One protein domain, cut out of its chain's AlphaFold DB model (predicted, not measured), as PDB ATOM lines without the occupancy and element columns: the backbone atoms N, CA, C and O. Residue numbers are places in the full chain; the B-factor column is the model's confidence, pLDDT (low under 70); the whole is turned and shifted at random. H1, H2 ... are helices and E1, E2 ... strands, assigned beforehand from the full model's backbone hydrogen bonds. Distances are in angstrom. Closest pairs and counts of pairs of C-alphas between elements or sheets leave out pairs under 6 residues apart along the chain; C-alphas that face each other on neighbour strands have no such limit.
ATOM      1  N   LYS A   2     -30.351  31.879 -14.506       74.56
ATOM      2  CA  LYS A   2     -30.285  32.750 -13.304       74.56
ATOM      3  C   LYS A   2     -28.880  33.295 -13.009       74.56
ATOM      4  O   LYS A   2     -28.762  34.442 -12.603       74.56
ATOM      5  N   GLU A   3     -27.835  32.494 -13.210       80.88
ATOM      6  CA  GLU A   3     -26.443  32.947 -13.046       80.88
ATOM      7  C   GLU A   3     -26.026  33.972 -14.104       80.88
ATOM      8  O   GLU A   3     -25.295  34.902 -13.788       80.88
ATOM      9  N   ASP A   4     -26.515  33.838 -15.336       83.94
ATOM     10  CA  ASP A   4     -26.183  34.761 -16.427       83.94
ATOM     11  C   ASP A   4     -26.818  36.136 -16.195       83.94
ATOM     12  O   ASP A   4     -26.150  37.157 -16.337       83.94
ATOM     13  N   LEU A   5     -28.077  36.165 -15.740       84.38
ATOM     14  CA  LEU A   5     -28.744  37.409 -15.348       84.38
ATOM     15  C   LEU A   5     -28.085  38.058 -14.124       84.38
ATOM     16  O   LEU A   5     -27.969  39.275 -14.097       84.38
ATOM     17  N   ARG A   6     -27.584  37.279 -13.153       85.69
ATOM     18  CA  ARG A   6     -26.812  37.834 -12.025       85.69
ATOM     19  C   ARG A   6     -25.499  38.471 -12.468       85.69
ATOM     20  O   ARG A   6     -25.194  39.572 -12.046       85.69
ATOM     21  N   LYS A   7     -24.749  37.826 -13.368       87.75
ATOM     22  CA  LYS A   7     -23.524  38.419 -13.933       87.75
ATOM     23  C   LYS A   7     -23.814  39.729 -14.667       87.75
ATOM     24  O   LYS A   7     -23.009  40.653 -14.602       87.75
ATOM     25  N   LEU A   8     -24.949  39.804 -15.366       87.81
ATOM     26  CA  LEU A   8     -25.424  41.038 -15.985       87.81
ATOM     27  C   LEU A   8     -25.743  42.100 -14.920       87.81
ATOM     28  O   LEU A   8     -25.339  43.251 -15.063       87.81
ATOM     29  N   GLU A   9     -26.433  41.713 -13.846       88.94
ATOM     30  CA  GLU A   9     -26.768  42.612 -12.740       88.94
ATOM     31  C   GLU A   9     -25.517  43.193 -12.072       88.94
ATOM     32  O   GLU A   9     -25.448  44.409 -11.901       88.94
ATOM     33  N   ASP A  10     -24.509  42.365 -11.795       88.38
ATOM     34  CA  ASP A  10     -23.226  42.799 -11.228       88.38
ATOM     35  C   ASP A  10     -22.477  43.731 -12.203       88.38
ATOM     36  O   ASP A  10     -21.951  44.777 -11.820       88.38
ATOM     37  N   LYS A  11     -22.462  43.391 -13.500       87.69
ATOM     38  CA  LYS A  11     -21.762  44.161 -14.544       87.69
ATOM     39  C   LYS A  11     -22.340  45.563 -14.745       87.69
ATOM     40  O   LYS A  11     -21.581  46.497 -14.999       87.69
ATOM     41  N   TYR A  12     -23.661  45.707 -14.661       85.88
ATOM     42  CA  TYR A  12     -24.362  46.974 -14.894       85.88
ATOM     43  C   TYR A  12     -24.825  47.662 -13.599       85.88
ATOM     44  O   TYR A  12     -25.538  48.662 -13.660       85.88
ATOM     45  N   GLY A  13     -24.417  47.160 -12.426       85.69
ATOM     46  CA  GLY A  13     -24.763  47.748 -11.126       85.69
ATOM     47  C   GLY A  13     -26.260  47.691 -10.802       85.69
ATOM     48  O   GLY A  13     -26.784  48.553 -10.092       85.69
ATOM     49  N   LEU A  14     -26.970  46.690 -11.326       85.94
ATOM     50  CA  LEU A  14     -28.410  46.511 -11.136       85.94
ATOM     51  C   LEU A  14     -28.747  45.797  -9.822       85.94
ATOM     52  O   LEU A  14     -29.922  45.611  -9.540       85.94
ATOM     53  N   GLU A  15     -27.769  45.438  -8.990       75.69
ATOM     54  CA  GLU A  15     -27.922  44.636  -7.761       75.69
ATOM     55  C   GLU A  15     -29.075  45.083  -6.838       75.69
ATOM     56  O   GLU A  15     -29.729  44.264  -6.193       75.69
ATOM     57  N   LYS A  16     -29.359  46.392  -6.784       72.19
ATOM     58  CA  LYS A  16     -30.394  46.969  -5.911       72.19
ATOM     59  C   LYS A  16     -31.825  46.759  -6.417       72.19
ATOM     60  O   LYS A  16     -32.745  46.661  -5.606       72.19
ATOM     61  N   TYR A  17     -32.024  46.739  -7.733       74.81
ATOM     62  CA  TYR A  17     -33.355  46.685  -8.352       74.81
ATOM     63  C   TYR A  17     -33.554  45.421  -9.209       74.81
ATOM     64  O   TYR A  17     -34.688  44.998  -9.416       74.81
ATOM     65  N   GLY A  18     -32.481  44.766  -9.636       84.88
ATOM     66  CA  GLY A  18     -32.466  43.600 -10.509       84.88
ATOM     67  C   GLY A  18     -32.843  43.918 -11.956       84.88
ATOM     68  O   GLY A  18     -33.484  44.931 -12.260       84.88
ATOM     69  N   VAL A  19     -32.508  43.004 -12.868       86.88
ATOM     70  CA  VAL A  19     -32.814  43.136 -14.304       86.88
ATOM     71  C   VAL A  19     -34.326  43.228 -14.562       86.88
ATOM     72  O   VAL A  19     -34.785  43.833 -15.525       86.88
ATOM     73  N   TYR A  20     -35.130  42.670 -13.655       87.69
ATOM     74  CA  TYR A  20     -36.589  42.676 -13.733       87.69
ATOM     75  C   TYR A  20     -37.220  44.047 -13.478       87.69
ATOM     76  O   TYR A  20     -38.365  44.258 -13.876       87.69
ATOM     77  N   ASN A  21     -36.498  44.986 -12.859       86.62
ATOM     78  CA  ASN A  21     -36.949  46.373 -12.707       86.62
ATOM     79  C   ASN A  21     -36.460  47.295 -13.830       86.62
ATOM     80  O   ASN A  21     -36.929  48.428 -13.905       86.62
ATOM     81  N   CYS A  22     -35.585  46.820 -14.720       88.12
ATOM     82  CA  CYS A  22     -35.182  47.584 -15.899       88.12
ATOM     83  C   CYS A  22     -36.393  47.868 -16.793       88.12
ATOM     84  O   CYS A  22     -37.323  47.051 -16.889       88.12
ATOM     85  N   ARG A  23     -36.388  49.023 -17.450       86.69
ATOM     86  CA  ARG A  23     -37.348  49.354 -18.502       86.69
ATOM     87  C   ARG A  23     -37.141  48.441 -19.704       86.69
ATOM     88  O   ARG A  23     -36.109  47.781 -19.838       86.69
ATOM     89  N   TRP A  24     -38.137  48.379 -20.580       85.50
ATOM     90  CA  TRP A  24     -38.048  47.480 -21.724       85.50
ATOM     91  C   TRP A  24     -36.967  47.906 -22.717       85.50
ATOM     92  O   TRP A  24     -36.272  47.049 -23.251       85.50
ATOM     93  N   GLU A  25     -36.752  49.209 -22.883       86.75
ATOM     94  CA  GLU A  25     -35.704  49.766 -23.743       86.75
ATOM     95  C   GLU A  25     -34.305  49.336 -23.272       86.75
ATOM     96  O   GLU A  25     -33.432  49.039 -24.082       86.75
ATOM     97  N   GLU A  26     -34.102  49.237 -21.956       89.31
ATOM     98  CA  GLU A  26     -32.848  48.755 -21.365       89.31
ATOM     99  C   GLU A  26     -32.660  47.253 -21.631       89.31
ATOM    100  O   GLU A  26     -31.571  46.809 -21.987       89.31
ATOM    101  N   ILE A  27     -33.737  46.466 -21.530       89.50
ATOM    102  CA  ILE A  27     -33.719  45.027 -21.840       89.50
ATOM    103  C   ILE A  27     -33.454  44.790 -23.334       89.50
ATOM    104  O   ILE A  27     -32.678  43.897 -23.680       89.50
ATOM    105  N   GLN A  28     -34.049  45.595 -24.217       86.94
ATOM    106  CA  GLN A  28     -33.774  45.554 -25.654       86.94
ATOM    107  C   GLN A  28     -32.318  45.907 -25.949       86.94
ATOM    108  O   GLN A  28     -31.668  45.172 -26.689       86.94
ATOM    109  N   ALA A  29     -31.769  46.937 -25.301       90.00
ATOM    110  CA  ALA A  29     -30.360  47.287 -25.452       90.00
ATOM    111  C   ALA A  29     -29.434  46.122 -25.062       90.00
ATOM    112  O   ALA A  29     -28.498  45.819 -25.800       90.00
ATOM    113  N   PHE A  30     -29.723  45.408 -23.964       91.00
ATOM    114  CA  PHE A  30     -28.957  44.213 -23.578       91.00
ATOM    115  C   PHE A  30     -29.066  43.070 -24.596       91.00
ATOM    116  O   PHE A  30     -28.126  42.285 -24.762       91.00
ATOM    117  N   TYR A  31     -30.217  42.935 -25.256       89.88
ATOM    118  CA  TYR A  31     -30.430  41.922 -26.285       89.88
ATOM    119  C   TYR A  31     -29.687  42.266 -27.581       89.88
ATOM    120  O   TYR A  31     -28.959  41.426 -28.116       89.88
ATOM    121  N   GLU A  32     -29.786  43.513 -28.041       89.25
ATOM    122  CA  GLU A  32     -29.073  44.025 -29.217       89.25
ATOM    123  C   GLU A  32     -27.551  43.977 -29.030       89.25
ATOM    124  O   GLU A  32     -26.814  43.605 -29.948       89.25
ATOM    125  N   SER A  33     -27.071  44.265 -27.816       89.44
ATOM    126  CA  SER A  33     -25.655  44.162 -27.454       89.44
ATOM    127  C   SER A  33     -25.183  42.722 -27.214       89.44
ATOM    128  O   SER A  33     -24.012  42.515 -26.894       89.44
ATOM    129  N   LYS A  34     -26.063  41.720 -27.375       89.81
ATOM    130  CA  LYS A  34     -25.797  40.283 -27.166       89.81
ATOM    131  C   LYS A  34     -25.351  39.915 -25.746       89.81
ATOM    132  O   LYS A  34     -24.753  38.859 -25.541       89.81
ATOM    133  N   GLU A  35     -25.649  40.760 -24.765       89.44
ATOM    134  CA  GLU A  35     -25.392  40.472 -23.348       89.44
ATOM    135  C   GLU A  35     -26.417  39.474 -22.799       89.44
ATOM    136  O   GLU A  35     -26.117  38.662 -21.923       89.44
ATOM    137  N   ILE A  36     -27.626  39.496 -23.364       90.31
ATOM    138  CA  ILE A  36     -28.674  38.506 -23.136       90.31
ATOM    139  C   ILE A  36     -29.143  37.919 -24.473       90.31
ATOM    140  O   ILE A  36     -28.879  38.459 -25.542       90.31
ATOM    141  N   ASN A  37     -29.834  36.782 -24.423       90.88
ATOM    142  CA  ASN A  37     -30.341  36.082 -25.607       90.88
ATOM    143  C   ASN A  37     -31.873  36.035 -25.581       90.88
ATOM    144  O   ASN A  37     -32.493  36.432 -24.594       90.88
ATOM    145  N   TYR A  38     -32.489  35.507 -26.639       89.38
ATOM    146  CA  TYR A  38     -33.946  35.452 -26.750       89.38
ATOM    147  C   TYR A  38     -34.605  34.733 -25.560       89.38
ATOM    148  O   TYR A  38     -35.596  35.213 -25.021       89.38
ATOM    149  N   THR A  39     -34.019  33.631 -25.078       90.31
ATOM    150  CA  THR A  39     -34.528  32.893 -23.910       90.31
ATOM    151  C   THR A  39     -34.514  33.747 -22.640       90.31
ATOM    152  O   THR A  39     -35.447  33.689 -21.840       90.31
ATOM    153  N   HIS A  40     -33.481  34.571 -22.451       90.62
ATOM    154  CA  HIS A  40     -33.421  35.528 -21.346       90.62
ATOM    155  C   HIS A  40     -34.503  36.606 -21.474       90.62
ATOM    156  O   HIS A  40     -35.200  36.876 -20.497       90.62
ATOM    157  N   VAL A  41     -34.688  37.176 -22.668       90.88
ATOM    158  CA  VAL A  41     -35.721  38.191 -22.940       90.88
ATOM    159  C   VAL A  41     -37.122  37.621 -22.701       90.88
ATOM    160  O   VAL A  41     -37.932  38.239 -22.010       90.88
ATOM    161  N   GLU A  42     -37.391  36.409 -23.186       90.75
ATOM    162  CA  GLU A  42     -38.646  35.690 -22.958       90.75
ATOM    163  C   GLU A  42     -38.895  35.428 -21.470       90.75
ATOM    164  O   GLU A  42     -40.014  35.615 -20.980       90.75
ATOM    165  N   HIS A  43     -37.860  35.036 -20.727       90.25
ATOM    166  CA  HIS A  43     -37.968  34.847 -19.287       90.25
ATOM    167  C   HIS A  43     -38.303  36.160 -18.571       90.25
ATOM    168  O   HIS A  43     -39.265  36.205 -17.802       90.25
ATOM    169  N   ILE A  44     -37.563  37.237 -18.852       90.44
ATOM    170  CA  ILE A  44     -37.788  38.553 -18.243       90.44
ATOM    171  C   ILE A  44     -39.197  39.057 -18.570       90.44
ATOM    172  O   ILE A  44     -39.919  39.466 -17.662       90.44
ATOM    173  N   TYR A  45     -39.627  38.951 -19.828       90.19
ATOM    174  CA  TYR A  45     -40.978  39.308 -20.260       90.19
ATOM    175  C   TYR A  45     -42.057  38.541 -19.480       90.19
ATOM    176  O   TYR A  45     -43.003  39.138 -18.959       90.19
ATOM    177  N   ASN A  46     -41.906  37.218 -19.360       88.00
ATOM    178  CA  ASN A  46     -42.874  36.367 -18.668       88.00
ATOM    179  C   ASN A  46     -42.927  36.602 -17.158       88.00
ATOM    180  O   ASN A  46     -43.981  36.420 -16.553       88.00
ATOM    181  N   VAL A  47     -41.820  37.021 -16.553       88.62
ATOM    182  CA  VAL A  47     -41.802  37.417 -15.147       88.62
ATOM    183  C   VAL A  47     -42.444  38.802 -15.002       88.62
ATOM    184  O   VAL A  47     -43.377  38.937 -14.214       88.62
ATOM    185  N   LYS A  48     -42.060  39.796 -15.820       88.00
ATOM    186  CA  LYS A  48     -42.602  41.170 -15.776       88.00
ATOM    187  C   LYS A  48     -44.113  41.242 -15.961       88.00
ATOM    188  O   LYS A  48     -44.792  41.899 -15.178       88.00
ATOM    189  N   ARG A  49     -44.675  40.500 -16.915       86.19
ATOM    190  CA  ARG A  49     -46.134  40.467 -17.159       86.19
ATOM    191  C   ARG A  49     -46.977  39.961 -15.980       86.19
ATOM    192  O   ARG A  49     -48.193  40.131 -16.006       86.19
ATOM    193  N   CYS A  50     -46.375  39.295 -14.991       83.19
ATOM    194  CA  CYS A  50     -47.099  38.822 -13.810       83.19
ATOM    195  C   CYS A  50     -47.431  39.957 -12.831       83.19
ATOM    196  O   CYS A  50     -48.344  39.801 -12.023       83.19
ATOM    197  N   TYR A  51     -46.707  41.075 -12.894       82.19
ATOM    198  CA  TYR A  51     -46.875  42.211 -11.983       82.19
ATOM    199  C   TYR A  51     -46.996  43.565 -12.694       82.19
ATOM    200  O   TYR A  51     -47.476  44.517 -12.086       82.19
ATOM    201  N   ASP A  52     -46.632  43.660 -13.974       78.62
ATOM    202  CA  ASP A  52     -46.815  44.854 -14.794       78.62
ATOM    203  C   ASP A  52     -48.083  44.745 -15.653       78.62
ATOM    204  O   ASP A  52     -48.151  43.999 -16.636       78.62
ATOM    205  N   THR A  53     -49.107  45.516 -15.281       75.75
ATOM    206  CA  THR A  53     -50.394  45.527 -15.983       75.75
ATOM    207  C   THR A  53     -50.305  46.063 -17.411       75.75
ATOM    208  O   THR A  53     -51.181  45.739 -18.216       75.75
ATOM    209  N   SER A  54     -49.272  46.849 -17.743       76.19
ATOM    210  CA  SER A  54     -49.070  47.360 -19.108       76.19
ATOM    211  C   SER A  54     -48.767  46.237 -20.111       76.19
ATOM    212  O   SER A  54     -49.097  46.354 -21.288       76.19
ATOM    213  N   LEU A  55     -48.256  45.096 -19.631       77.88
ATOM    214  CA  LEU A  55     -47.857  43.944 -20.448       77.88
ATOM    215  C   LEU A  55     -48.944  42.862 -20.589       77.88
ATOM    216  O   LEU A  55     -48.736  41.819 -21.215       77.88
ATOM    217  N   LEU A  56     -50.128  43.060 -20.001       76.75
ATOM    218  CA  LEU A  56     -51.184  42.037 -19.998       76.75
ATOM    219  C   LEU A  56     -51.751  41.748 -21.394       76.75
ATOM    220  O   LEU A  56     -52.117  40.607 -21.688       76.75
ATOM    221  N   ASN A  57     -51.824  42.772 -22.242       77.12
ATOM    222  CA  ASN A  57     -52.343  42.676 -23.605       77.12
ATOM    223  C   ASN A  57     -51.222  42.612 -24.655       77.12
ATOM    224  O   ASN A  57     -51.493  42.804 -25.834       77.12
ATOM    225  N   THR A  58     -49.981  42.309 -24.276       81.44
ATOM    226  CA  THR A  58     -48.861  42.238 -25.221       81.44
ATOM    227  C   THR A  58     -48.404  40.799 -25.479       81.44
ATOM    228  O   THR A  58     -48.806  39.834 -24.807       81.44
ATOM    229  N   LYS A  59     -47.581  40.607 -26.505       85.00
ATOM    230  CA  LYS A  59     -46.833  39.376 -26.778       85.00
ATOM    231  C   LYS A  59     -45.390  39.737 -27.121       85.00
ATOM    232  O   LYS A  59     -45.152  40.785 -27.707       85.00
ATOM    233  N   LEU A  60     -44.464  38.848 -26.780       85.06
ATOM    234  CA  LEU A  60     -43.091  38.930 -27.254       85.06
ATOM    235  C   LEU A  60     -43.010  38.255 -28.630       85.06
ATOM    236  O   LEU A  60     -43.453  37.113 -28.769       85.06
ATOM    237  N   VAL A  61     -42.496  38.965 -29.630       83.38
ATOM    238  CA  VAL A  61     -42.234  38.455 -30.985       83.38
ATOM    239  C   VAL A  61     -40.827  38.899 -31.359       83.38
ATOM    240  O   VAL A  61     -40.549  40.088 -31.330       83.38
ATOM    241  N   ASP A  62     -39.927  37.953 -31.627       83.69
ATOM    242  CA  ASP A  62     -38.533  38.217 -32.031       83.69
ATOM    243  C   ASP A  62     -37.732  39.173 -31.115       83.69
ATOM    244  O   ASP A  62     -36.748  39.777 -31.528       83.69
ATOM    245  N   GLY A  63     -38.106  39.272 -29.832       78.38
ATOM    246  CA  GLY A  63     -37.463  40.160 -28.852       78.38
ATOM    247  C   GLY A  63     -38.139  41.529 -28.703       78.38
ATOM    248  O   GLY A  63     -37.755  42.309 -27.833       78.38
ATOM    249  N   GLU A  64     -39.189  41.797 -29.475       80.25
ATOM    250  CA  GLU A  64     -39.992  43.016 -29.400       80.25
ATOM    251  C   GLU A  64     -41.350  42.762 -28.736       80.25
ATOM    252  O   GLU A  64     -41.963  41.699 -28.882       80.25
ATOM    253  N   ILE A  65     -41.836  43.757 -27.988       80.88
ATOM    254  CA  ILE A  65     -43.172  43.726 -27.390       80.88
ATOM    255  C   ILE A  65     -44.162  44.278 -28.405       80.88
ATOM    256  O   ILE A  65     -44.124  45.452 -28.758       80.88
ATOM    257  N   VAL A  66     -45.089  43.426 -28.827       82.94
ATOM    258  CA  VAL A  66     -46.155  43.777 -29.763       82.94
ATOM    259  C   VAL A  66     -47.491  43.693 -29.036       82.94
ATOM    260  O   VAL A  66     -47.738  42.740 -28.287       82.94
ATOM    261  N   GLU A  67     -48.384  44.655 -29.259       80.19
ATOM    262  CA  GLU A  67     -49.764  44.533 -28.789       80.19
ATOM    263  C   GLU A  67     -50.408  43.280 -29.398       80.19
ATOM    264  O   GLU A  67     -50.305  42.995 -30.595       80.19
ATOM    265  N   ARG A  68     -51.067  42.477 -28.562       75.31
ATOM    266  CA  ARG A  68     -51.944  41.426 -29.070       75.31
ATOM    267  C   ARG A  68     -53.141  42.118 -29.697       75.31
ATOM    268  O   ARG A  68     -53.724  42.998 -29.071       75.31
ATOM    269  N   GLU A  69     -53.557  41.652 -30.873       68.00
ATOM    270  CA  GLU A  69     -54.910  41.929 -31.345       68.00
ATOM    271  C   GLU A  69     -55.884  41.490 -30.250       68.00
ATOM    272  O   GLU A  69     -56.061  40.301 -29.961       68.00
ATOM    273  N   GLU A  70     -56.453  42.473 -29.556       66.50
ATOM    274  CA  GLU A  70     -57.408  42.212 -28.499       66.50
ATOM    275  C   GLU A  70     -58.656  41.641 -29.163       66.50
ATOM    276  O   GLU A  70     -59.264  42.290 -30.017       66.50
ATOM    277  N   ASN A  71     -59.042  40.416 -28.789       70.50
ATOM    278  CA  ASN A  71     -60.249  39.808 -29.327       70.50
ATOM    279  C   ASN A  71     -61.423  40.783 -29.099       70.50
ATOM    280  O   ASN A  71     -61.723  41.102 -27.940       70.50
ATOM    281  N   PRO A  72     -62.102  41.246 -30.164       72.81
ATOM    282  CA  PRO A  72     -63.087  42.317 -30.059       72.81
ATOM    283  C   PRO A  72     -64.220  41.985 -29.077       72.81
ATOM    284  O   PRO A  72     -64.749  42.877 -28.413       72.81
ATOM    285  N   ARG A  73     -64.538  40.695 -28.895       71.88
ATOM    286  CA  ARG A  73     -65.534  40.231 -27.915       71.88
ATOM    287  C   ARG A  73     -65.066  40.400 -26.466       71.88
ATOM    288  O   ARG A  73     -65.862  40.776 -25.611       71.88
ATOM    289  N   LEU A  74     -63.786  40.154 -26.182       69.25
ATOM    290  CA  LEU A  74     -63.185  40.337 -24.851       69.25
ATOM    291  C   LEU A  74     -63.063  41.820 -24.490       69.25
ATOM    292  O   LEU A  74     -63.353  42.194 -23.351       69.25
ATOM    293  N   LYS A  75     -62.705  42.663 -25.466       72.50
ATOM    294  CA  LYS A  75     -62.690  44.124 -25.316       72.50
ATOM    295  C   LYS A  75     -64.075  44.658 -24.945       72.50
ATOM    296  O   LYS A  75     -64.211  45.390 -23.965       72.50
ATOM    297  N   LEU A  76     -65.107  44.217 -25.671       75.62
ATOM    298  CA  LEU A  76     -66.499  44.570 -25.391       75.62
ATOM    299  C   LEU A  76     -66.941  44.099 -23.995       75.62
ATOM    300  O   LEU A  76     -67.499  44.884 -23.233       75.62
ATOM    301  N   ALA A  77     -66.639  42.853 -23.621       73.12
ATOM    302  CA  ALA A  77     -66.992  42.316 -22.306       73.12
ATOM    303  C   ALA A  77     -66.335  43.092 -21.146       73.12
ATOM    304  O   ALA A  77     -66.988  43.365 -20.138       73.12
ATOM    305  N   ARG A  78     -65.061  43.489 -21.286       75.38
ATOM    306  CA  ARG A  78     -64.362  44.339 -20.303       75.38
ATOM    307  C   ARG A  78     -64.994  45.726 -20.200       75.38
ATOM    308  O   ARG A  78     -65.143  46.228 -19.089       75.38
ATOM    309  N   ALA A  79     -65.367  46.326 -21.330       75.88
ATOM    310  CA  ALA A  79     -66.017  47.634 -21.360       75.88
ATOM    311  C   ALA A  79     -67.385  47.608 -20.657       75.88
ATOM    312  O   ALA A  79     -67.629  48.443 -19.792       75.88
ATOM    313  N   ILE A  80     -68.225  46.605 -20.949       79.75
ATOM    314  CA  ILE A  80     -69.526  46.415 -20.282       79.75
ATOM    315  C   ILE A  80     -69.338  46.259 -18.768       79.75
ATOM    316  O   ILE A  80     -70.027  46.907 -17.992       79.75
ATOM    317  N   ARG A  81     -68.368  45.445 -18.334       72.94
ATOM    318  CA  ARG A  81     -68.119  45.185 -16.907       72.94
ATOM    319  C   ARG A  81     -67.583  46.394 -16.132       72.94
ATOM    320  O   ARG A  81     -67.727  46.418 -14.922       72.94
ATOM    321  N   ARG A  82     -66.940  47.358 -16.802       71.94
ATOM    322  CA  ARG A  82     -66.513  48.636 -16.200       71.94
ATOM    323  C   ARG A  82     -67.636  49.674 -16.141       71.94
ATOM    324  O   ARG A  82     -67.490  50.658 -15.430       71.94
ATOM    325  N   ALA A  83     -68.687  49.493 -16.941       75.81
ATOM    326  CA  ALA A  83     -69.831  50.396 -17.015       75.81
ATOM    327  C   ALA A  83     -70.982  50.005 -16.066       75.81
ATOM    328  O   ALA A  83     -71.919  50.785 -15.915       75.81
ATOM    329  N   LEU A  84     -70.914  48.809 -15.468       67.19
ATOM    330  CA  LEU A  84     -71.771  48.333 -14.378       67.19
ATOM    331  C   LEU A  84     -71.127  48.654 -13.027       67.19
ATOM    332  O   LEU A  84     -71.887  49.000 -12.099       67.19
TER     333      LEU A  84
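This is residues 2 to 84 of the 84 residues of an uncharacterized protein of Bacillus thuringiensis LM1212 (UniProt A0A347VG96). Two hairpins, H2 H3 and E1 E2, sit side by side with H1 across one end; residues 71 to 84, including H4, stick out. The order along 83 printed residues, mostly helix, is H1 H2 H3 E1 E2 H4. The whole is loose, radius of gyration of the C-alphas 15.8 A, spanning 50 by 26 by 18 A.

E1, residues 58 to 61, and E2, 64 to 67, are antiparallel; N 59 and O 66 are within hydrogen-bond range, 2.8 A. H3, residues 38 to 48, and H2, 24 to 32, only just touch, with 3 pairs of C-alphas within 8 A, closest Val 41 and Ile 27, 7.2 A. H1, residues 2 to 12, is close to H3 but not clearly touching, about perpendicular at 86 degrees. Every helical O i to N i+4 pair is within range.

H1 begins at C-alpha 2 (-30.285, 32.750, -13.304); H4, residues 72 to 83, ends at C-alpha 83 (-69.831, 50.396, -17.015).

The printed part has no cut; residues 69, 70, 74 and 84 have pLDDT under 70.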